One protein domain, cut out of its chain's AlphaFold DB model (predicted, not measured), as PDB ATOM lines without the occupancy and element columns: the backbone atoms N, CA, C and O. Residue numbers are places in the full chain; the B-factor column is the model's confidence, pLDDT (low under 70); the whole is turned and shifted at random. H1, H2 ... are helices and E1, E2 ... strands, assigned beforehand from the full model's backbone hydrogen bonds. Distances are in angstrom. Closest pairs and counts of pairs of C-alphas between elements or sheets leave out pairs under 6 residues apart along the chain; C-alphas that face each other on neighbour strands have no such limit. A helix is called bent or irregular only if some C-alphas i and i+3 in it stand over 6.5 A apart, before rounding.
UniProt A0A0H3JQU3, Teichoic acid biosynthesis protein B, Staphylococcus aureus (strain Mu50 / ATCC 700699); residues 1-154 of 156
ATOM      1  N   MET A   1      -5.048 -28.162 -27.099       93.75
ATOM      2  CA  MET A   1      -6.306 -28.388 -26.355       93.75
ATOM      3  C   MET A   1      -7.346 -27.368 -26.789       93.75
ATOM      4  O   MET A   1      -6.998 -26.211 -26.990       93.75
ATOM      5  N   VAL A   2      -8.605 -27.782 -26.918       97.31
ATOM      6  CA  VAL A   2      -9.749 -26.884 -27.139       97.31
ATOM      7  C   VAL A   2     -10.634 -26.919 -25.902       97.31
ATOM      8  O   VAL A   2     -10.975 -27.999 -25.423       97.31
ATOM      9  N   LEU A   3     -11.004 -25.751 -25.387       97.56
ATOM     10  CA  LEU A   3     -11.854 -25.636 -24.205       97.56
ATOM     11  C   LEU A   3     -13.210 -25.051 -24.585       97.56
ATOM     12  O   LEU A   3     -13.284 -23.919 -25.057       97.56
ATOM     13  N   TYR A   4     -14.278 -25.799 -24.326       97.50
ATOM     14  CA  TYR A   4     -15.649 -25.339 -24.501       97.50
ATOM     15  C   TYR A   4     -16.269 -24.945 -23.161       97.50
ATOM     16  O   TYR A   4     -16.363 -25.759 -22.240       97.50
ATOM     17  N   VAL A   5     -16.689 -23.682 -23.064       95.69
ATOM     18  CA  VAL A   5     -17.307 -23.093 -21.869       95.69
ATOM     19  C   VAL A   5     -18.564 -22.317 -22.280       95.69
ATOM     20  O   VAL A   5     -18.486 -21.117 -22.585       95.69
ATOM     21  N   PRO A   6     -19.731 -22.981 -22.333       95.19
ATOM     22  CA  PRO A   6     -20.989 -22.323 -22.654       95.19
ATOM     23  C   PRO A   6     -21.591 -21.601 -21.447       95.19
ATOM     24  O   PRO A   6     -21.351 -21.944 -20.287       95.19
ATOM     25  N   THR A   7     -22.449 -20.624 -21.721       93.56
ATOM     26  CA  THR A   7     -23.269 -19.964 -20.696       93.56
ATOM     27  C   THR A   7     -24.302 -20.942 -20.107       93.56
ATOM     28  O   THR A   7     -24.751 -21.876 -20.757       93.56
ATOM     29  N   TYR A   8     -24.743 -20.759 -18.865       91.50
ATOM     30  CA  TYR A   8     -25.819 -21.596 -18.321       91.50
ATOM     31  C   TYR A   8     -27.192 -21.232 -18.915       91.50
ATOM     32  O   TYR A   8     -27.554 -20.050 -18.978       91.50
ATOM     33  N   ARG A   9     -27.981 -22.240 -19.303       90.06
ATOM     34  CA  ARG A   9     -29.397 -22.098 -19.697       90.06
ATOM     35  C   ARG A   9     -30.289 -22.576 -18.559       90.06
ATOM     36  O   ARG A   9     -30.024 -23.612 -17.959       90.06
ATOM     37  N   GLU A  10     -31.348 -21.819 -18.269       86.56
ATOM     38  CA  GLU A  10     -32.314 -22.184 -17.223       86.56
ATOM     39  C   GLU A  10     -33.090 -23.451 -17.577       86.56
ATOM     40  O   GLU A  10     -33.314 -24.290 -16.701       86.56
ATOM     41  N   ASP A  11     -33.448 -23.610 -18.854       83.50
ATOM     42  CA  ASP A  11     -33.938 -24.882 -19.357       83.50
ATOM     43  C   ASP A  11     -32.757 -25.843 -19.514       83.50
ATOM     44  O   ASP A  11     -31.848 -25.634 -20.322       83.50
ATOM     45  N   LYS A  12     -32.754 -26.905 -18.704       74.69
ATOM     46  CA  LYS A  12     -31.686 -27.905 -18.723       74.69
ATOM     47  C   LYS A  12     -31.545 -28.564 -20.095       74.69
ATOM     48  O   LYS A  12     -30.418 -28.867 -20.463       74.69
ATOM     49  N   ALA A  13     -32.637 -28.721 -20.848       76.94
ATOM     50  CA  ALA A  13     -32.620 -29.337 -22.177       76.94
ATOM     51  C   ALA A  13     -31.880 -28.492 -23.232       76.94
ATOM     52  O   ALA A  13     -31.462 -29.022 -24.261       76.94
ATOM     53  N   ASP A  14     -31.699 -27.197 -22.966       83.88
ATOM     54  CA  ASP A  14     -30.970 -26.294 -23.852       83.88
ATOM     55  C   ASP A  14     -29.469 -26.257 -23.551       83.88
ATOM     56  O   ASP A  14     -28.707 -25.747 -24.363       83.88
ATOM     57  N   ASN A  15     -29.013 -26.802 -22.417       87.31
ATOM     58  CA  ASN A  15     -27.580 -26.936 -22.162       87.31
ATOM     59  C   ASN A  15     -27.036 -28.121 -22.965       87.31
ATOM     60  O   ASN A  15     -27.580 -29.219 -22.894       87.31
ATOM     61  N   ARG A  16     -25.965 -27.892 -23.728       89.00
ATOM     62  CA  ARG A  16     -25.399 -28.887 -24.646       89.00
ATOM     63  C   ARG A  16     -23.895 -28.969 -24.489       89.00
ATOM     64  O   ARG A  16     -23.226 -27.936 -24.592       89.00
ATOM     65  N   ALA A  17     -23.388 -30.176 -24.264       93.44
ATOM     66  CA  ALA A  17     -21.999 -30.527 -24.522       93.44
ATOM     67  C   ALA A  17     -21.775 -30.693 -26.037       93.44
ATOM     68  O   ALA A  17     -22.725 -30.938 -26.777       93.44
ATOM     69  N   ILE A  18     -20.533 -30.527 -26.492       95.00
ATOM     70  CA  ILE A  18     -20.136 -30.901 -27.858       95.00
ATOM     71  C   ILE A  18     -19.833 -32.402 -27.862       95.00
ATOM     72  O   ILE A  18     -19.222 -32.891 -26.902       95.00
ATOM     73  N   ASP A  19     -20.197 -33.120 -28.931       95.06
ATOM     74  CA  ASP A  19     -19.836 -34.535 -29.088       95.06
ATOM     75  C   ASP A  19     -18.312 -34.674 -29.181       95.06
ATOM     76  O   ASP A  19     -17.678 -34.491 -30.225       95.06
ATOM     77  N   LYS A  20     -17.708 -35.020 -28.045       94.62
ATOM     78  CA  LYS A  20     -16.260 -35.140 -27.897       94.62
ATOM     79  C   LYS A  20     -15.675 -36.226 -28.789       94.62
ATOM     80  O   LYS A  20     -14.624 -36.018 -29.395       94.62
ATOM     81  N   ALA A  21     -16.345 -37.371 -28.900       94.50
ATOM     82  CA  ALA A  21     -15.847 -38.486 -29.694       94.50
ATOM     83  C   ALA A  21     -15.838 -38.138 -31.187       94.50
ATOM     84  O   ALA A  21     -14.887 -38.471 -31.900       94.50
ATOM     85  N   TYR A  22     -16.877 -37.451 -31.663       95.88
ATOM     86  CA  TYR A  22     -16.938 -36.960 -33.033       95.88
ATOM     87  C   TYR A  22     -15.915 -35.846 -33.288       95.88
ATOM     88  O   TYR A  22     -15.159 -35.927 -34.261       95.88
ATOM     89  N   PHE A  23     -15.824 -34.869 -32.383       97.06
ATOM     90  CA  PHE A  23     -14.884 -33.754 -32.471       97.06
ATOM     91  C   PHE A  23     -13.436 -34.243 -32.594       97.06
ATOM     92  O   PHE A  23     -12.757 -33.926 -33.570       97.06
ATOM     93  N   GLU A  24     -12.971 -35.076 -31.661       96.19
ATOM     94  CA  GLU A  24     -11.583 -35.564 -31.633       96.19
ATOM     95  C   GLU A  24     -11.274 -36.524 -32.790       96.19
ATOM     96  O   GLU A  24     -10.142 -36.594 -33.269       96.19
ATOM     97  N   LYS A  25     -12.285 -37.226 -33.316       96.94
ATOM     98  CA  LYS A  25     -12.136 -38.035 -34.533       96.94
ATOM     99  C   LYS A  25     -11.882 -37.169 -35.769       96.94
ATOM    100  O   LYS A  25     -11.079 -37.549 -36.622       96.94
ATOM    101  N   CYS A  26     -12.578 -36.043 -35.898       96.62
ATOM    102  CA  CYS A  26     -12.405 -35.110 -37.014       96.62
ATOM    103  C   CYS A  26     -11.173 -34.207 -36.847       96.62
ATOM    104  O   CYS A  26     -10.605 -33.746 -37.840       96.62
ATOM    105  N   LEU A  27     -10.740 -33.984 -35.608       95.81
ATOM    106  CA  LEU A  27      -9.632 -33.117 -35.220       95.81
ATOM    107  C   LEU A  27      -8.608 -33.895 -34.367       95.81
ATOM    108  O   LEU A  27      -8.421 -33.573 -33.196       95.81
ATOM    109  N   PRO A  28      -7.886 -34.887 -34.930       92.69
ATOM    110  CA  PRO A  28      -7.037 -35.810 -34.160       92.69
ATOM    111  C   PRO A  28      -5.829 -35.160 -33.461       92.69
ATOM    112  O   PRO A  28      -5.145 -35.820 -32.682       92.69
ATOM    113  N   GLY A  29      -5.534 -33.887 -33.747       92.50
ATOM    114  CA  GLY A  29      -4.514 -33.094 -33.052       92.50
ATOM    115  C   GLY A  29      -5.028 -32.346 -31.818       92.50
ATOM    116  O   GLY A  29      -4.226 -31.757 -31.094       92.50
ATOM    117  N   TYR A  30      -6.338 -32.364 -31.565       95.50
ATOM    118  CA  TYR A  30      -6.965 -31.645 -30.464       95.50
ATOM    119  C   TYR A  30      -7.600 -32.603 -29.467       95.50
ATOM    120  O   TYR A  30      -8.211 -33.601 -29.828       95.50
ATOM    121  N   THR A  31      -7.493 -32.232 -28.196       95.81
ATOM    122  CA  THR A  31      -8.310 -32.778 -27.112       95.81
ATOM    123  C   THR A  31      -9.339 -31.727 -26.735       95.81
ATOM    124  O   THR A  31      -8.953 -30.575 -26.490       95.81
ATOM    125  N   LEU A  32     -10.613 -32.112 -26.700       96.88
ATOM    126  CA  LEU A  32     -11.714 -31.238 -26.302       96.88
ATOM    127  C   LEU A  32     -11.984 -31.382 -24.803       96.88
ATOM    128  O   LEU A  32     -12.047 -32.495 -24.282       96.88
ATOM    129  N   ILE A  33     -12.184 -30.254 -24.127       96.25
ATOM    130  CA  ILE A  33     -12.679 -30.205 -22.753       96.25
ATOM    131  C   ILE A  33     -14.051 -29.532 -22.729       96.25
ATOM    132  O   ILE A  33     -14.159 -28.332 -22.991       96.25
ATOM    133  N   ASN A  34     -15.088 -30.293 -22.376       95.25
ATOM    134  CA  ASN A  34     -16.436 -29.783 -22.120       95.25
ATOM    135  C   ASN A  34     -16.530 -29.303 -20.662       95.25
ATOM    136  O   ASN A  34     -16.736 -30.108 -19.752       95.25
ATOM    137  N   LYS A  35     -16.401 -27.992 -20.418       93.12
ATOM    138  CA  LYS A  35     -16.549 -27.387 -19.081       93.12
ATOM    139  C   LYS A  35     -17.868 -26.621 -18.976       93.12
ATOM    140  O   LYS A  35     -17.917 -25.398 -19.097       93.12
ATOM    141  N   LEU A  36     -18.943 -27.359 -18.728       90.75
ATOM    142  CA  LEU A  36     -20.273 -26.795 -18.500       90.75
ATOM    143  C   LEU A  36     -20.438 -26.330 -17.042       90.75
ATOM    144  O   LEU A  36     -19.620 -26.621 -16.165       90.75
ATOM    145  N   HIS A  37     -21.508 -25.579 -16.776       87.06
ATOM    146  CA  HIS A  37     -21.826 -25.117 -15.428       87.06
ATOM    147  C   HIS A  37     -22.054 -26.307 -14.464       87.06
ATOM    148  O   HIS A  37     -22.771 -27.238 -14.832       87.06
ATOM    149  N   PRO A  38     -21.558 -26.266 -13.206       81.94
ATOM    150  CA  PRO A  38     -21.623 -27.400 -12.270       81.94
ATOM    151  C   PRO A  38     -23.027 -27.915 -11.916       81.94
ATOM    152  O   PRO A  38     -23.164 -28.975 -11.320       81.94
ATOM    153  N   SER A  39     -24.079 -27.150 -12.220       83.81
ATOM    154  CA  SER A  39     -25.472 -27.551 -11.977       83.81
ATOM    155  C   SER A  39     -26.062 -28.444 -13.075       83.81
ATOM    156  O   SER A  39     -27.237 -28.819 -12.987       83.81
ATOM    157  N   ILE A  40     -25.300 -28.701 -14.137       82.62
ATOM    158  CA  ILE A  40     -25.690 -29.554 -15.255       82.62
ATOM    159  C   ILE A  40     -25.148 -30.952 -14.964       82.62
ATOM    160  O   ILE A  40     -23.949 -31.138 -14.785       82.62
ATOM    161  N   GLU A  41     -26.053 -31.923 -14.888       74.00
ATOM    162  CA  GLU A  41     -25.706 -33.337 -14.783       74.00
ATOM    163  C   GLU A  41     -25.722 -33.912 -16.199       74.00
ATOM    164  O   GLU A  41     -26.792 -34.163 -16.750       74.00
ATOM    165  N   ASP A  42     -24.544 -34.058 -16.800       73.44
ATOM    166  CA  ASP A  42     -24.372 -34.602 -18.146       73.44
ATOM    167  C   ASP A  42     -23.119 -35.492 -18.165       73.44
ATOM    168  O   ASP A  42     -22.089 -35.146 -17.582       73.44
ATOM    169  N   SER A  43     -23.238 -36.672 -18.774       69.56
ATOM    170  CA  SER A  43     -22.161 -37.659 -18.875       69.56
ATOM    171  C   SER A  43     -21.027 -37.224 -19.797       69.56
ATOM    172  O   SER A  43     -19.925 -37.756 -19.669       69.56
ATOM    173  N   ASP A  44     -21.282 -36.270 -20.692       74.38
ATOM    174  CA  ASP A  44     -20.308 -35.786 -21.674       74.38
ATOM    175  C   ASP A  44     -19.489 -34.583 -21.159       74.38
ATOM    176  O   ASP A  44     -18.675 -34.007 -21.892       74.38
ATOM    177  N   ILE A  45     -19.680 -34.209 -19.887       80.25
ATOM    178  CA  ILE A  45     -18.875 -33.209 -19.173       80.25
ATOM    179  C   ILE A  45     -17.589 -33.858 -18.664       80.25
ATOM    180  O   ILE A  45     -17.609 -34.878 -17.973       80.25
ATOM    181  N   ASP A  46     -16.454 -33.218 -18.942       83.06
ATOM    182  CA  ASP A  46     -15.172 -33.649 -18.397       83.06
ATOM    183  C   ASP A  46     -15.081 -33.332 -16.898       83.06
ATOM    184  O   ASP A  46     -15.414 -32.224 -16.465       83.06
ATOM    185  N   ASP A  47     -14.563 -34.271 -16.093       81.06
ATOM    186  CA  ASP A  47     -14.330 -34.045 -14.658       81.06
ATOM    187  C   ASP A  47     -13.108 -33.139 -14.423       81.06
ATOM    188  O   ASP A  47     -12.024 -33.554 -14.014       81.06
ATOM    189  N   VAL A  48     -13.300 -31.856 -14.723       80.19
ATOM    190  CA  VAL A  48     -12.355 -30.754 -14.493       80.19
ATOM    191  C   VAL A  48     -12.934 -29.734 -13.512       80.19
ATOM    192  O   VAL A  48     -12.565 -28.557 -13.508       80.19
ATOM    193  N   SER A  49     -13.880 -30.175 -12.682       76.25
ATOM    194  CA  SER A  49     -14.565 -29.357 -11.677       76.25
ATOM    195  C   SER A  49     -13.599 -28.767 -10.638       76.25
ATOM    196  O   SER A  49     -13.807 -27.655 -10.157       76.25
ATOM    197  N   SER A  50     -12.507 -29.479 -10.350       81.56
ATOM    198  CA  SER A  50     -11.451 -29.077  -9.414       81.56
ATOM    199  C   SER A  50     -10.444 -28.075  -9.989       81.56
ATOM    200  O   SER A  50      -9.656 -27.505  -9.234       81.56
ATOM    201  N   ILE A  51     -10.465 -27.849 -11.308       86.44
ATOM    202  CA  ILE A  51      -9.540 -26.955 -12.006       86.44
ATOM    203  C   ILE A  51     -10.261 -25.649 -12.346       86.44
ATOM    204  O   ILE A  51     -11.346 -25.642 -12.939       86.44
ATOM    205  N   ASP A  52      -9.636 -24.532 -11.983       89.38
ATOM    206  CA  ASP A  52     -10.102 -23.191 -12.326       89.38
ATOM    207  C   ASP A  52     -10.171 -22.987 -13.855       89.38
ATOM    208  O   ASP A  52      -9.338 -23.485 -14.617       89.38
ATOM    209  N   THR A  53     -11.182 -22.240 -14.305       90.94
ATOM    210  CA  THR A  53     -11.390 -21.942 -15.729       90.94
ATOM    211  C   THR A  53     -10.191 -21.217 -16.328       90.94
ATOM    212  O   THR A  53      -9.769 -21.570 -17.425       90.94
ATOM    213  N   SER A  54      -9.593 -20.268 -15.608       91.00
ATOM    214  CA  SER A  54      -8.443 -19.485 -16.084       91.00
ATOM    215  C   SER A  54      -7.222 -20.372 -16.359       91.00
ATOM    216  O   SER A  54      -6.520 -20.201 -17.353       91.00
ATOM    217  N   THR A  55      -6.996 -21.375 -15.513       93.19
ATOM    218  CA  THR A  55      -5.938 -22.381 -15.657       93.19
ATOM    219  C   THR A  55      -6.163 -23.238 -16.898       93.19
ATOM    220  O   THR A  55      -5.231 -23.476 -17.661       93.19
ATOM    221  N   LEU A  56      -7.406 -23.662 -17.142       94.12
ATOM    222  CA  LEU A  56      -7.755 -24.395 -18.361       94.12
ATOM    223  C   LEU A  56      -7.593 -23.521 -19.606       94.12
ATOM    224  O   LEU A  56      -7.082 -23.997 -20.617       94.12
ATOM    225  N   MET A  57      -7.967 -22.242 -19.531       94.94
ATOM    226  CA  MET A  57      -7.747 -21.294 -20.622       94.94
ATOM    227  C   MET A  57      -6.260 -21.177 -20.950       94.94
ATOM    228  O   MET A  57      -5.907 -21.335 -22.106       94.94
ATOM    229  N   LEU A  58      -5.378 -21.017 -19.958       94.19
ATOM    230  CA  LEU A  58      -3.922 -20.942 -20.170       94.19
ATOM    231  C   LEU A  58      -3.321 -22.168 -20.876       94.19
ATOM    232  O   LEU A  58      -2.255 -22.068 -21.477       94.19
ATOM    233  N   MET A  59      -3.975 -23.325 -20.782       93.88
ATOM    234  CA  MET A  59      -3.551 -24.570 -21.431       93.88
ATOM    235  C   MET A  59      -4.209 -24.789 -22.804       93.88
ATOM    236  O   MET A  59      -3.957 -25.812 -23.444       93.88
ATOM    237  N   SER A  60      -5.097 -23.888 -23.228       95.56
ATOM    238  CA  SER A  60      -5.903 -24.019 -24.442       95.56
ATOM    239  C   SER A  60      -5.290 -23.270 -25.616       95.56
ATOM    240  O   SER A  60      -4.802 -22.155 -25.466       95.56
ATOM    241  N   ASP A  61      -5.403 -23.855 -26.803       95.62
ATOM    242  CA  ASP A  61      -5.043 -23.200 -28.064       95.62
ATOM    243  C   ASP A  61      -6.238 -22.420 -28.635       95.62
ATOM    244  O   ASP A  61      -6.070 -21.407 -29.308       95.62
ATOM    245  N   ILE A  62      -7.461 -22.886 -28.351       96.88
ATOM    246  CA  ILE A  62      -8.721 -22.284 -28.802       96.88
ATOM    247  C   ILE A  62      -9.750 -22.370 -27.674       96.88
ATOM    248  O   ILE A  62      -9.907 -23.416 -27.037       96.88
ATOM    249  N   ILE A  63     -10.495 -21.283 -27.472       97.88
ATOM    250  CA  ILE A  63     -11.698 -21.269 -26.635       97.88
ATOM    251  C   ILE A  63     -12.941 -21.362 -27.522       97.88
ATOM    252  O   ILE A  63     -13.033 -20.697 -28.552       97.88
ATOM    253  N   ILE A  64     -13.925 -22.147 -27.106       98.12
ATOM    254  CA  ILE A  64     -15.277 -22.129 -27.656       98.12
ATOM    255  C   ILE A  64     -16.200 -21.604 -26.562       98.12
ATOM    256  O   ILE A  64     -16.239 -22.134 -25.452       98.12
ATOM    257  N   SER A  65     -16.940 -20.545 -26.859       96.94
ATOM    258  CA  SER A  65     -17.953 -20.000 -25.953       96.94
ATOM    259  C   SER A  65     -19.151 -19.505 -26.758       96.94
ATOM    260  O   SER A  65     -19.238 -19.757 -27.954       96.94
ATOM    261  N   ASP A  66     -20.097 -18.836 -26.114       95.69
ATOM    262  CA  ASP A  66     -21.329 -18.352 -26.736       95.69
ATOM    263  C   ASP A  66     -21.609 -16.885 -26.371       95.69
ATOM    264  O   ASP A  66     -21.073 -15.971 -26.981       95.69
ATOM    265  N   TYR A  67     -22.412 -16.615 -25.351       94.88
ATOM    266  CA  TYR A  67     -22.838 -15.275 -24.952       94.88
ATOM    267  C   TYR A  67     -22.134 -14.802 -23.673       94.88
ATOM    268  O   TYR A  67     -22.598 -13.878 -23.005       94.88
ATOM    269  N   SER A  68     -21.021 -15.447 -23.316       91.81
ATOM    270  CA  SER A  68     -20.242 -15.134 -22.122       91.81
ATOM    271  C   SER A  68     -19.277 -13.962 -22.347       91.81
ATOM    272  O   SER A  68     -18.962 -13.580 -23.475       91.81
ATOM    273  N   SER A  69     -18.760 -13.397 -21.253       93.00
ATOM    274  CA  SER A  69     -17.649 -12.436 -21.285       93.00
ATOM    275  C   SER A  69     -16.269 -13.101 -21.353       93.00
ATOM    276  O   SER A  69     -15.272 -12.397 -21.493       93.00
ATOM    277  N   LEU A  70     -16.192 -14.435 -21.284       93.88
ATOM    278  CA  LEU A  70     -14.945 -15.204 -21.314       93.88
ATOM    279  C   LEU A  70     -14.037 -14.897 -22.524       93.88
ATOM    280  O   LEU A  70     -12.823 -14.832 -22.334       93.88
ATOM    281  N   PRO A  71     -14.559 -14.633 -23.744       95.12
ATOM    282  CA  PRO A  71     -13.726 -14.241 -24.885       95.12
ATOM    283  C   PRO A  71     -12.888 -12.976 -24.634       95.12
ATOM    284  O   PRO A  71     -11.828 -12.794 -25.237       95.12
ATOM    285  N   ILE A  72     -13.344 -12.090 -23.740       94.38
ATOM    286  CA  ILE A  72     -12.590 -10.897 -23.345       94.38
ATOM    287  C   ILE A  72     -11.333 -11.339 -22.596       94.38
ATOM    288  O   ILE A  72     -10.236 -10.961 -22.989       94.38
ATOM    289  N   GLU A  73     -11.460 -12.199 -21.588       93.12
ATOM    290  CA  GLU A  73     -10.320 -12.747 -20.840       93.12
ATOM    291  C   GLU A  73      -9.407 -13.607 -21.722       93.12
ATOM    292  O   GLU A  73      -8.190 -13.448 -21.673       93.12
ATOM    293  N   ALA A  74      -9.969 -14.438 -22.606       94.94
ATOM    294  CA  ALA A  74      -9.193 -15.238 -23.559       94.94
ATOM    295  C   ALA A  74      -8.292 -14.359 -24.438       94.94
ATOM    296  O   ALA A  74      -7.129 -14.682 -24.675       94.94
ATOM    297  N   SER A  75      -8.798 -13.192 -24.851       95.06
ATOM    298  CA  SER A  75      -8.014 -12.260 -25.659       95.06
ATOM    299  C   SER A  75      -6.865 -11.577 -24.922       95.06
ATOM    300  O   SER A  75      -5.938 -11.117 -25.585       95.06
ATOM    301  N   LEU A  76      -6.887 -11.545 -23.584       92.50
ATOM    302  CA  LEU A  76      -5.739 -11.109 -22.781       92.50
ATOM    303  C   LEU A  76      -4.603 -12.138 -22.832       92.50
ATOM    304  O   LEU A  76      -3.438 -11.768 -22.752       92.50
ATOM    305  N   LEU A  77      -4.954 -13.417 -22.973       92.31
ATOM    306  CA  LEU A  77      -4.021 -14.542 -23.050       92.31
ATOM    307  C   LEU A  77      -3.530 -14.814 -24.478       92.31
ATOM    308  O   LEU A  77      -2.852 -15.807 -24.709       92.31
ATOM    309  N   ASP A  78      -3.886 -13.954 -25.436       93.81
ATOM    310  CA  ASP A  78      -3.643 -14.145 -26.867       93.81
ATOM    311  C   ASP A  78      -4.304 -15.403 -27.467       93.81
ATOM    312  O   ASP A  78      -3.905 -15.867 -28.535       93.81
ATOM    313  N   ILE A  79      -5.374 -15.904 -26.841       95.75
ATOM    314  CA  ILE A  79      -6.082 -17.112 -27.282       95.75
ATOM    315  C   ILE A  79      -7.335 -16.718 -28.085       95.75
ATOM    316  O   ILE A  79      -8.160 -15.934 -27.600       95.75
ATOM    317  N   PRO A  80      -7.512 -17.221 -29.323       96.75
ATOM    318  CA  PRO A  80      -8.706 -16.956 -30.115       96.75
ATOM    319  C   PRO A  80      -9.950 -17.633 -29.526       96.75
ATOM    320  O   PRO A  80      -9.877 -18.641 -28.823       96.75
ATOM    321  N   THR A  81     -11.124 -17.084 -29.843       97.50
ATOM    322  CA  THR A  81     -12.408 -17.647 -29.406       97.50
ATOM    323  C   THR A  81     -13.362 -17.829 -30.574       97.50
ATOM    324  O   THR A  81     -13.580 -16.881 -31.323       97.50
ATOM    325  N   ILE A  82     -13.950 -19.018 -30.703       98.06
ATOM    326  CA  ILE A  82     -15.048 -19.317 -31.629       98.06
ATOM    327  C   ILE A  82     -16.369 -19.271 -30.852       98.06
ATOM    328  O   ILE A  82     -16.459 -19.755 -29.722       98.06
ATOM    329  N   PHE A  83     -17.392 -18.683 -31.459       97.94
ATOM    330  CA  PHE A  83     -18.712 -18.491 -30.875       97.94
ATOM    331  C   PHE A  83     -19.670 -19.575 -31.369       97.94
ATOM    332  O   PHE A  83     -20.183 -19.474 -32.481       97.94
ATOM    333  N   TYR A  84     -19.918 -20.604 -30.557       97.75
ATOM    334  CA  TYR A  84     -20.890 -21.656 -30.863       97.75
ATOM    335  C   TYR A  84     -22.287 -21.252 -30.376       97.75
ATOM    336  O   TYR A  84     -22.635 -21.415 -29.210       97.75
ATOM    337  N   VAL A  85     -23.082 -20.680 -31.279       96.38
ATOM    338  CA  VAL A  85     -24.310 -19.922 -30.977       96.38
ATOM    339  C   VAL A  85     -25.555 -20.594 -31.565       96.38
ATOM    340  O   VAL A  85     -26.376 -19.974 -32.241       96.38
ATOM    341  N   TYR A  86     -25.704 -21.894 -31.295       95.44
ATOM    342  CA  TYR A  86     -26.778 -22.756 -31.821       95.44
ATOM    343  C   TYR A  86     -28.208 -22.260 -31.525       95.44
ATOM    344  O   TYR A  86     -29.155 -22.650 -32.208       95.44
ATOM    345  N   ASP A  87     -28.382 -21.413 -30.509       95.00
ATOM    346  CA  ASP A  87     -29.660 -20.889 -30.018       95.00
ATOM    347  C   ASP A  87     -29.787 -19.353 -30.115       95.00
ATOM    348  O   ASP A  87     -30.675 -18.789 -29.476       95.00
ATOM    349  N   GLU A  88     -28.966 -18.663 -30.924       95.50
ATOM    350  CA  GLU A  88     -28.832 -17.183 -30.938       95.50
ATOM    351  C   GLU A  88     -30.177 -16.448 -30.967       95.50
ATOM    352  O   GLU A  88     -30.431 -15.548 -30.163       95.50
ATOM    353  N   GLY A  89     -31.078 -16.862 -31.861       94.75
ATOM    354  CA  GLY A  89     -32.389 -16.233 -32.015       94.75
ATOM    355  C   GLY A  89     -33.333 -16.456 -30.829       94.75
ATOM    356  O   GLY A  89     -34.193 -15.613 -30.565       94.75
ATOM    357  N   THR A  90     -33.202 -17.574 -30.114       93.31
ATOM    358  CA  THR A  90     -33.958 -17.838 -28.881       93.31
ATOM    359  C   THR A  90     -33.328 -17.085 -27.715       93.31
ATOM    360  O   THR A  90     -34.039 -16.428 -26.953       93.31
ATOM    361  N   TYR A  91     -31.998 -17.095 -27.622       93.75
ATOM    362  CA  TYR A  91     -31.254 -16.407 -26.576       93.75
ATOM    363  C   TYR A  91     -31.493 -14.889 -26.605       93.75
ATOM    364  O   TYR A  91     -31.789 -14.300 -25.565       93.75
ATOM    365  N   ASP A  92     -31.475 -14.249 -27.783       95.12
ATOM    366  CA  ASP A  92     -31.768 -12.808 -27.922       95.12
ATOM    367  C   ASP A  92     -33.190 -12.461 -27.464       95.12
ATOM    368  O   ASP A  92     -33.418 -11.420 -26.854       95.12
ATOM    369  N   LYS A  93     -34.163 -13.349 -27.688       93.75
ATOM    370  CA  LYS A  93     -35.546 -13.119 -27.242       93.75
ATOM    371  C   LYS A  93     -35.705 -13.229 -25.728       93.75
ATOM    372  O   LYS A  93     -36.515 -12.500 -25.161       93.75
ATOM    373  N   VAL A  94     -34.988 -14.156 -25.092       90.56
ATOM    374  CA  VAL A  94     -35.153 -14.470 -23.662       90.56
ATOM    375  C   VAL A  94     -34.255 -13.607 -22.777       90.56
ATOM    376  O   VAL A  94     -34.705 -13.097 -21.754       90.56
ATOM    377  N   ARG A  95     -32.982 -13.448 -23.151       90.38
ATOM    378  CA  ARG A  95     -31.960 -12.736 -22.367       90.38
ATOM    379  C   ARG A  95     -31.600 -11.371 -22.951       90.38
ATOM    380  O   ARG A  95     -31.238 -10.475 -22.192       90.38
ATOM    381  N   GLY A  96     -31.723 -11.214 -24.268       92.44
ATOM    382  CA  GLY A  96     -31.260 -10.034 -24.994       92.44
ATOM    383  C   GLY A  96     -29.755 -10.064 -25.257       92.44
ATOM    384  O   GLY A  96     -28.952 -10.361 -24.374       92.44
ATOM    385  N   LEU A  97     -29.359  -9.710 -26.478       94.38
ATOM    386  CA  LEU A  97     -27.966  -9.589 -26.896       94.38
ATOM    387  C   LEU A  97     -27.596  -8.120 -27.085       94.38
ATOM    388  O   LEU A  97     -28.263  -7.354 -27.791       94.38
ATOM    389  N   ASN A  98     -26.502  -7.719 -26.442       92.44
ATOM    390  CA  ASN A  98     -26.025  -6.344 -26.486       92.44
ATOM    391  C   ASN A  98     -25.361  -6.004 -27.838       92.44
ATOM    392  O   ASN A  98     -25.063  -6.870 -28.663       92.44
ATOM    393  N   GLN A  99     -25.111  -4.713 -28.065       93.81
ATOM    394  CA  GLN A  99     -24.509  -4.223 -29.309       93.81
ATOM    395  C   GLN A  99     -23.099  -4.769 -29.579       93.81
ATOM    396  O   GLN A  99     -22.713  -4.895 -30.736       93.81
ATOM    397  N   PHE A 100     -22.333  -5.092 -28.535       92.31
ATOM    398  CA  PHE A 100     -20.968  -5.588 -28.684       92.31
ATOM    399  C   PHE A 100     -20.957  -7.025 -29.185       92.31
ATOM    400  O   PHE A 100     -20.189  -7.346 -30.082       92.31
ATOM    401  N   TYR A 101     -21.874  -7.854 -28.684       94.56
ATOM    402  CA  TYR A 101     -22.115  -9.175 -29.249       94.56
ATOM    403  C   TYR A 101     -22.520  -9.081 -30.730       94.56
ATOM    404  O   TYR A 101     -21.991  -9.789 -31.581       94.56
ATOM    405  N   LYS A 102     -23.438  -8.162 -31.063       93.44
ATOM    406  CA  LYS A 102     -23.904  -7.956 -32.447       93.44
ATOM    407  C   LYS A 102     -22.803  -7.452 -33.389       93.44
ATOM    408  O   LYS A 102     -22.952  -7.584 -34.596       93.44
ATOM    409  N   ALA A 103     -21.720  -6.896 -32.848       94.81
ATOM    410  CA  ALA A 103     -20.552  -6.452 -33.599       94.81
ATOM    411  C   ALA A 103     -19.490  -7.552 -33.804       94.81
ATOM    412  O   ALA A 103     -18.516  -7.312 -34.519       94.81
ATOM    413  N   ILE A 104     -19.649  -8.734 -33.193       95.56
ATOM    414  CA  ILE A 104     -18.756  -9.877 -33.428       95.56
ATOM    415  C   ILE A 104     -18.874 -10.293 -34.901       95.56
ATOM    416  O   ILE A 104     -20.000 -10.508 -35.357       95.56
ATOM    417  N   PRO A 105     -17.758 -10.431 -35.644       95.00
ATOM    418  CA  PRO A 105     -17.817 -10.818 -37.047       95.00
ATOM    419  C   PRO A 105     -18.428 -12.210 -37.220       95.00
ATOM    420  O   PRO A 105     -18.063 -13.144 -36.508       95.00
ATOM    421  N   ASP A 106     -19.288 -12.370 -38.227       94.25
ATOM    422  CA  ASP A 106     -19.974 -13.642 -38.492       94.25
ATOM    423  C   ASP A 106     -19.003 -14.799 -38.768       94.25
ATOM    424  O   ASP A 106     -19.321 -15.948 -38.499       94.25
ATOM    425  N   SER A 107     -17.777 -14.515 -39.224       93.25
ATOM    426  CA  SER A 107     -16.735 -15.532 -39.421       93.25
ATOM    427  C   SER A 107     -16.285 -16.228 -38.134       93.25
ATOM    428  O   SER A 107     -15.627 -17.261 -38.214       93.25
ATOM    429  N   TYR A 108     -16.590 -15.651 -36.971       95.69
ATOM    430  CA  TYR A 108     -16.304 -16.227 -35.659       95.69
ATOM    431  C   TYR A 108     -17.510 -16.957 -35.064       95.69
ATOM    432  O   TYR A 108     -17.356 -17.602 -34.030       95.69
ATOM    433  N   LYS A 109     -18.691 -16.855 -35.684       97.12
ATOM    434  CA  LYS A 109     -19.930 -17.480 -35.219       97.12
ATOM    435  C   LYS A 109     -20.204 -18.757 -36.000       97.12
ATOM    436  O   LYS A 109     -20.171 -18.766 -37.226       97.12
ATOM    437  N   VAL A 110     -20.511 -19.824 -35.277       97.75
ATOM    438  CA  VAL A 110     -20.883 -21.130 -35.824       97.75
ATOM    439  C   VAL A 110     -22.152 -21.614 -35.138       97.75
ATOM    440  O   VAL A 110     -22.362 -21.354 -33.954       97.75
ATOM    441  N   TYR A 111     -23.014 -22.298 -35.885       96.94
ATOM    442  CA  TYR A 111     -24.341 -22.690 -35.403       96.94
ATOM    443  C   TYR A 111     -24.487 -24.204 -35.235       96.94
ATOM    444  O   TYR A 111     -25.387 -24.644 -34.520       96.94
ATOM    445  N   THR A 112     -23.598 -24.993 -35.845       97.31
ATOM    446  CA  THR A 112     -23.561 -26.453 -35.709       97.31
ATOM    447  C   THR A 112     -22.154 -26.948 -35.376       97.31
ATOM    448  O   THR A 112     -21.165 -26.227 -35.544       97.31
ATOM    449  N   GLU A 113     -22.055 -28.188 -34.896       96.75
ATOM    450  CA  GLU A 113     -20.765 -28.824 -34.614       96.75
ATOM    451  C   GLU A 113     -19.951 -29.057 -35.892       96.75
ATOM    452  O   GLU A 113     -18.727 -28.947 -35.871       96.75
ATOM    453  N   GLU A 114     -20.605 -29.299 -37.030       97.25
ATOM    454  CA  GLU A 114     -19.930 -29.421 -38.324       97.25
ATOM    455  C   GLU A 114     -19.280 -28.098 -38.745       97.25
ATOM    456  O   GLU A 114     -18.117 -28.092 -39.154       97.25
ATOM    457  N   ASP A 115     -19.988 -26.973 -38.595       96.94
ATOM    458  CA  ASP A 115     -19.446 -25.640 -38.881       96.94
ATOM    459  C   ASP A 115     -18.273 -25.302 -37.954       96.94
ATOM    460  O   ASP A 115     -17.276 -24.709 -38.383       96.94
ATOM    461  N   LEU A 116     -18.375 -25.696 -36.681       97.25
ATOM    462  CA  LEU A 116     -17.308 -25.551 -35.697       97.25
ATOM    463  C   LEU A 116     -16.056 -26.331 -36.120       97.25
ATOM    464  O   LEU A 116     -14.967 -25.756 -36.185       97.25
ATOM    465  N   ILE A 117     -16.210 -27.616 -36.444       97.19
ATOM    466  CA  ILE A 117     -15.110 -28.486 -36.880       97.19
ATOM    467  C   ILE A 117     -14.469 -27.933 -38.154       97.19
ATOM    468  O   ILE A 117     -13.249 -27.789 -38.208       97.19
ATOM    469  N   MET A 118     -15.275 -27.560 -39.152       96.25
ATOM    470  CA  MET A 118     -14.790 -26.986 -40.411       96.25
ATOM    471  C   MET A 118     -14.020 -25.680 -40.175       96.25
ATOM    472  O   MET A 118     -12.970 -25.454 -40.775       96.25
ATOM    473  N   THR A 119     -14.498 -24.831 -39.263       96.06
ATOM    474  CA  THR A 119     -13.821 -23.575 -38.911       96.06
ATOM    475  C   THR A 119     -12.448 -23.829 -38.297       96.06
ATOM    476  O   THR A 119     -11.486 -23.167 -38.684       96.06
ATOM    477  N   ILE A 120     -12.320 -24.807 -37.401       95.62
ATOM    478  CA  ILE A 120     -11.020 -25.168 -36.817       95.62
ATOM    479  C   ILE A 120     -10.103 -25.780 -37.888       95.62
ATOM    480  O   ILE A 120      -8.955 -25.372 -38.009       95.62
ATOM    481  N   GLN A 121     -10.604 -26.690 -38.725       93.56
ATOM    482  CA  GLN A 121      -9.792 -27.348 -39.758       93.56
ATOM    483  C   GLN A 121      -9.242 -26.378 -40.810       93.56
ATOM    484  O   GLN A 121      -8.085 -26.492 -41.217       93.56
ATOM    485  N   GLU A 122     -10.068 -25.448 -41.286       91.44
ATOM    486  CA  GLU A 122      -9.727 -24.624 -42.449       91.44
ATOM    487  C   GLU A 122      -9.259 -23.219 -42.080       91.44
ATOM    488  O   GLU A 122      -8.503 -22.605 -42.835       91.44
ATOM    489  N   LYS A 123      -9.722 -22.677 -40.950       88.00
ATOM    490  CA  LYS A 123      -9.605 -21.247 -40.638       88.00
ATOM    491  C   LYS A 123      -8.906 -20.958 -39.321       88.00
ATOM    492  O   LYS A 123      -8.771 -19.784 -38.999       88.00
ATOM    493  N   GLU A 124      -8.409 -21.959 -38.592       86.69
ATOM    494  CA  GLU A 124      -7.691 -21.730 -37.329       86.69
ATOM    495  C   GLU A 124      -6.581 -20.680 -37.474       86.69
ATOM    496  O   GLU A 124      -6.516 -19.736 -36.694       86.69
ATOM    497  N   HIS A 125      -5.763 -20.784 -38.522       87.56
ATOM    498  CA  HIS A 125      -4.662 -19.853 -38.791       87.56
ATOM    499  C   HIS A 125      -5.107 -18.404 -39.075       87.56
ATOM    500  O   HIS A 125      -4.273 -17.499 -39.106       87.56
ATOM    501  N   LEU A 126      -6.402 -18.179 -39.314       88.69
ATOM    502  CA  LEU A 126      -7.008 -16.863 -39.520       88.69
ATOM    503  C   LEU A 126      -7.645 -16.313 -38.239       88.69
ATOM    504  O   LEU A 126      -8.006 -15.136 -38.201       88.69
ATOM    505  N   LEU A 127      -7.807 -17.138 -37.201       91.19
ATOM    506  CA  LEU A 127      -8.418 -16.716 -35.951       91.19
ATOM    507  C   LEU A 127      -7.419 -15.897 -35.136       91.19
ATOM    508  O   LEU A 127      -6.404 -16.394 -34.656       91.19
ATOM    509  N   SER A 128      -7.751 -14.629 -34.925       94.12
ATOM    510  CA  SER A 128      -7.086 -13.776 -33.941       94.12
ATOM    511  C   SER A 128      -8.014 -13.444 -32.770       94.12
ATOM    512  O   SER A 128      -9.232 -13.375 -32.970       94.12
ATOM    513  N   PRO A 129      -7.479 -13.161 -31.570       93.56
ATOM    514  CA  PRO A 129      -8.294 -12.723 -30.443       93.56
ATOM    515  C   PRO A 129      -8.980 -11.377 -30.721       93.56
ATOM    516  O   PRO A 129      -8.320 -10.409 -31.098       93.56
ATOM    517  N   LEU A 130     -10.300 -11.313 -30.521       91.62
ATOM    518  CA  LEU A 130     -11.134 -10.181 -30.955       91.62
ATOM    519  C   LEU A 130     -11.101  -8.954 -30.030       91.62
ATOM    520  O   LEU A 130     -11.307  -7.838 -30.494       91.62
ATOM    521  N   PHE A 131     -10.857  -9.134 -28.728       93.38
ATOM    522  CA  PHE A 131     -11.078  -8.083 -27.722       93.38
ATOM    523  C   PHE A 131      -9.788  -7.501 -27.131       93.38
ATOM    524  O   PHE A 131      -9.817  -6.931 -26.043       93.38
ATOM    525  N   LYS A 132      -8.655  -7.589 -27.844       89.88
ATOM    526  CA  LYS A 132      -7.357  -7.103 -27.336       89.88
ATOM    527  C   LYS A 132      -7.400  -5.646 -26.864       89.88
ATOM    528  O   LYS A 132      -6.871  -5.319 -25.805       89.88
ATOM    529  N   ASP A 133      -8.103  -4.787 -27.598       88.94
ATOM    530  CA  ASP A 133      -8.205  -3.355 -27.287       88.94
ATOM    531  C   ASP A 133      -9.015  -3.050 -26.015       88.94
ATOM    532  O   ASP A 133      -8.972  -1.932 -25.492       88.94
ATOM    533  N   TRP A 134      -9.751  -4.029 -25.485       89.44
ATOM    534  CA  TRP A 134     -10.572  -3.854 -24.286       89.44
ATOM    535  C   TRP A 134      -9.740  -3.924 -23.001       89.44
ATOM    536  O   TRP A 134     -10.187  -3.469 -21.949       89.44
ATOM    537  N   HIS A 135      -8.489  -4.384 -23.092       86.69
ATOM    538  CA  HIS A 135      -7.568  -4.524 -21.959       86.69
ATOM    539  C   HIS A 135      -6.788  -3.257 -21.622       86.69
ATOM    540  O   HIS A 135      -5.846  -3.305 -20.840       86.69
ATOM    541  N   LYS A 136      -7.188  -2.093 -22.149       82.62
ATOM    542  CA  LYS A 136      -6.502  -0.803 -21.937       82.62
ATOM    543  C   LYS A 136      -6.187  -0.487 -20.465       82.62
ATOM    544  O   LYS A 136      -5.201   0.190 -20.185       82.62
ATOM    545  N   TYR A 137      -7.038  -0.932 -19.541       78.12
ATOM    546  CA  TYR A 137      -6.894  -0.689 -18.100       78.12
ATOM    547  C   TYR A 137      -6.376  -1.906 -17.313       78.12
ATOM    548  O   TYR A 137      -6.162  -1.804 -16.103       78.12
ATOM    549  N   ASN A 138      -6.133  -3.035 -17.985       75.38
ATOM    550  CA  ASN A 138      -5.455  -4.192 -17.413       75.38
ATOM    551  C   ASN A 138      -3.947  -4.009 -17.581       75.38
ATOM    552  O   ASN A 138      -3.384  -4.192 -18.655       75.38
ATOM    553  N   THR A 139      -3.301  -3.603 -16.494       77.81
ATOM    554  CA  THR A 139      -1.848  -3.458 -16.409       77.81
ATOM    555  C   THR A 139      -1.342  -4.269 -15.225       77.81
ATOM    556  O   THR A 139      -2.079  -4.469 -14.259       77.81
ATOM    557  N   ASP A 140      -0.058  -4.625 -15.216       75.94
ATOM    558  CA  ASP A 140       0.591  -5.306 -14.077       75.94
ATOM    559  C   ASP A 140       0.473  -4.526 -12.752       75.94
ATOM    560  O   ASP A 140       0.710  -5.050 -11.666       75.94
ATOM    561  N   LYS A 141       0.099  -3.244 -12.831       80.50
ATOM    562  CA  LYS A 141      -0.076  -2.342 -11.692       80.50
ATOM    563  C   LYS A 141      -1.519  -2.241 -11.211       80.50
ATOM    564  O   LYS A 141      -1.733  -1.619 -10.175       80.50
ATOM    565  N   SER A 142      -2.501  -2.805 -11.914       82.00
ATOM    566  CA  SER A 142      -3.923  -2.593 -11.602       82.00
ATOM    567  C   SER A 142      -4.287  -3.109 -10.203       82.00
ATOM    568  O   SER A 142      -4.966  -2.409  -9.455       82.00
ATOM    569  N   LEU A 143      -3.743  -4.262  -9.790       82.75
ATOM    570  CA  LEU A 143      -3.921  -4.775  -8.426       82.75
ATOM    571  C   LEU A 143      -3.264  -3.861  -7.383       82.75
ATOM    572  O   LEU A 143      -3.869  -3.537  -6.368       82.75
ATOM    573  N   HIS A 144      -2.041  -3.401  -7.655       82.75
ATOM    574  CA  HIS A 144      -1.313  -2.512  -6.752       82.75
ATOM    575  C   HIS A 144      -2.030  -1.167  -6.559       82.75
ATOM    576  O   HIS A 144      -2.187  -0.717  -5.428       82.75
ATOM    577  N   GLN A 145      -2.536  -0.567  -7.640       86.19
ATOM    578  CA  GLN A 145      -3.315   0.676  -7.595       86.19
ATOM    579  C   GLN A 145      -4.590   0.525  -6.759       86.19
ATOM    580  O   GLN A 145      -4.963   1.445  -6.030       86.19
ATOM    581  N   LEU A 146      -5.250  -0.635  -6.844       87.38
ATOM    582  CA  LEU A 146      -6.424  -0.934  -6.029       87.38
ATOM    583  C   LEU A 146      -6.058  -1.043  -4.543       87.38
ATOM    584  O   LEU A 146      -6.731  -0.431  -3.714       87.38
ATOM    585  N   THR A 147      -4.984  -1.761  -4.207       87.56
ATOM    586  CA  THR A 147      -4.502  -1.876  -2.820       87.56
ATOM    587  C   THR A 147      -4.163  -0.505  -2.237       87.56
ATOM    588  O   THR A 147      -4.669  -0.156  -1.175       87.56
ATOM    589  N   GLU A 148      -3.415   0.329  -2.967       89.06
ATOM    590  CA  GLU A 148      -3.095   1.695  -2.530       89.06
ATOM    591  C   GLU A 148      -4.345   2.562  -2.314       89.06
ATOM    592  O   GLU A 148      -4.376   3.423  -1.430       89.06
ATOM    593  N   TYR A 149      -5.380   2.382  -3.139       90.25
ATOM    594  CA  TYR A 149      -6.638   3.110  -2.998       90.25
ATOM    595  C   TYR A 149      -7.408   2.693  -1.742       90.25
ATOM    596  O   TYR A 149      -7.903   3.557  -1.014       90.25
ATOM    597  N   ILE A 150      -7.478   1.387  -1.469       91.38
ATOM    598  CA  ILE A 150      -8.109   0.842  -0.261       91.38
ATOM    599  C   ILE A 150      -7.360   1.327   0.985       91.38
ATOM    600  O   ILE A 150      -7.991   1.841   1.908       91.38
ATOM    601  N   ASP A 151      -6.027   1.280   0.988       90.38
ATOM    602  CA  ASP A 151      -5.216   1.754   2.117       90.38
ATOM    603  C   ASP A 151      -5.472   3.242   2.416       90.38
ATOM    604  O   ASP A 151      -5.653   3.642   3.570       90.38
ATOM    605  N   LYS A 152      -5.589   4.078   1.376       90.44
ATOM    606  CA  LYS A 152      -5.927   5.508   1.523       90.44
ATOM    607  C   LYS A 152      -7.325   5.754   2.096       90.44
ATOM    608  O   LYS A 152      -7.536   6.794   2.719       90.44
ATOM    609  N   MET A 153      -8.271   4.848   1.865       87.00
ATOM    610  CA  MET A 153      -9.637   4.931   2.394       87.00
ATOM    611  C   MET A 153      -9.717   4.522   3.865       87.00
ATOM    612  O   MET A 153     -10.487   5.118   4.610       87.00
ATOM    613  N   VAL A 154      -8.928   3.525   4.277       85.19
ATOM    614  CA  VAL A 154      -8.934   2.981   5.648       85.19
ATOM    615  C   VAL A 154      -8.098   3.829   6.616       85.19
ATOM    616  O   VAL A 154      -8.359   3.832   7.813       85.19
TER     617      VAL A 154
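Overview. This is residues 1 to 154 of the 156 residues of the protein "Teichoic acid biosynthesis protein B" of Staphylococcus aureus (strain Mu50 / ATCC 700699) (UniProt A0A0H3JQU3). A small twisted sheet of four parallel strands is the core of a compact body, with H3 packed over one face and H6 crossing the other slantwise; H1 and H2 graze the sheet, and H4 and H5 lie away from it. From this body residues 139 to 154 stick out as an arm that ends in H8. The 154 printed residues hold eight named helices and four named strands, E1 H1 E2 H2 E3 H3 E4 H4 H5 H6 H7 H8, with sheet order E2 E1 E3 E4. The class is mixed, with under half of the residues in named elements. The whole is compact, radius of gyration of the C-alphas 17.1 A, but elongated, spanning 55 by 35 by 34 A.

Arrangement. E1, residues 2 to 4, is parallel to E2, residues 32 to 34, at 17 degrees, with N 33 and O 2 within hydrogen-bond range at 2.9 A. E1 is also parallel to E3, residues 62 to 65, at 10 degrees, with N 64 and O 3 at 2.8 A. E3 is parallel to E4, residues 81 to 84, at 38 degrees, with N 84 and O 65 at 2.8 A. Residues 109 to 110 pair, parallel, with residues 83 to 84 of E4. H1, residues 20 to 26, and H2, residues 53 to 58, are on the sheet but only graze it. H3, residues 70 to 76, is over E3 at a height over the sheet of 9.4 A and runs along the strands, at 11 degrees to E3 on the local plane; its closest C-alphas to E3 are Ala 74 and Ile 63, 7.2 A apart. E1, H1, E2 and E3, H3, E4 are strand-helix-strand units, a helix linking two parallel neighbour strands; E2, H2, E3 is a split one, with E1 between its strands; the crossovers are right-handed. H6, residues 113 to 126, is on the opposite face from H3; its residues 113 to 117 only just touch H1, with 3 pairs of C-alphas within 8 A, the closest Ile 117 and Phe 23 at 6.9 A. H7, residues 132 to 135, touches H3, closest C-alphas Lys 132 and Ser 75 at 5.5 A. Every O i to N i+4 pair is within hydrogen-bond range in H1, H2, H3 and H8, residues 142 to 154, against 2 of 3 in H4, residues 88 to 94, and 7 of 10 in H6; H7 and H5, residues 99 to 102, are too short for such a pair. H4, H5 and H8 touch no helix and are not on the sheet.

Along the chain. E1 begins at C-alpha 2, (-9.749, -26.884, -27.139). E3 is 9.9 A long and E4 9.5 A. H6 is 18.9 A long and irregular: C-alphas 122 and 125 are 7.9 A apart. H8, 18.8 A long, ends at C-alpha 154, (-8.934, 2.981, 5.648).

Size, cuts and confidence. The C-alphas farthest apart, Lys 25 and Val 154, are 57.5 A apart. The printed part has no cut; the links E1 to H1 and E2 to H2 are long. Mean pLDDT of the printed part is 91.1, with residue 43 under 70.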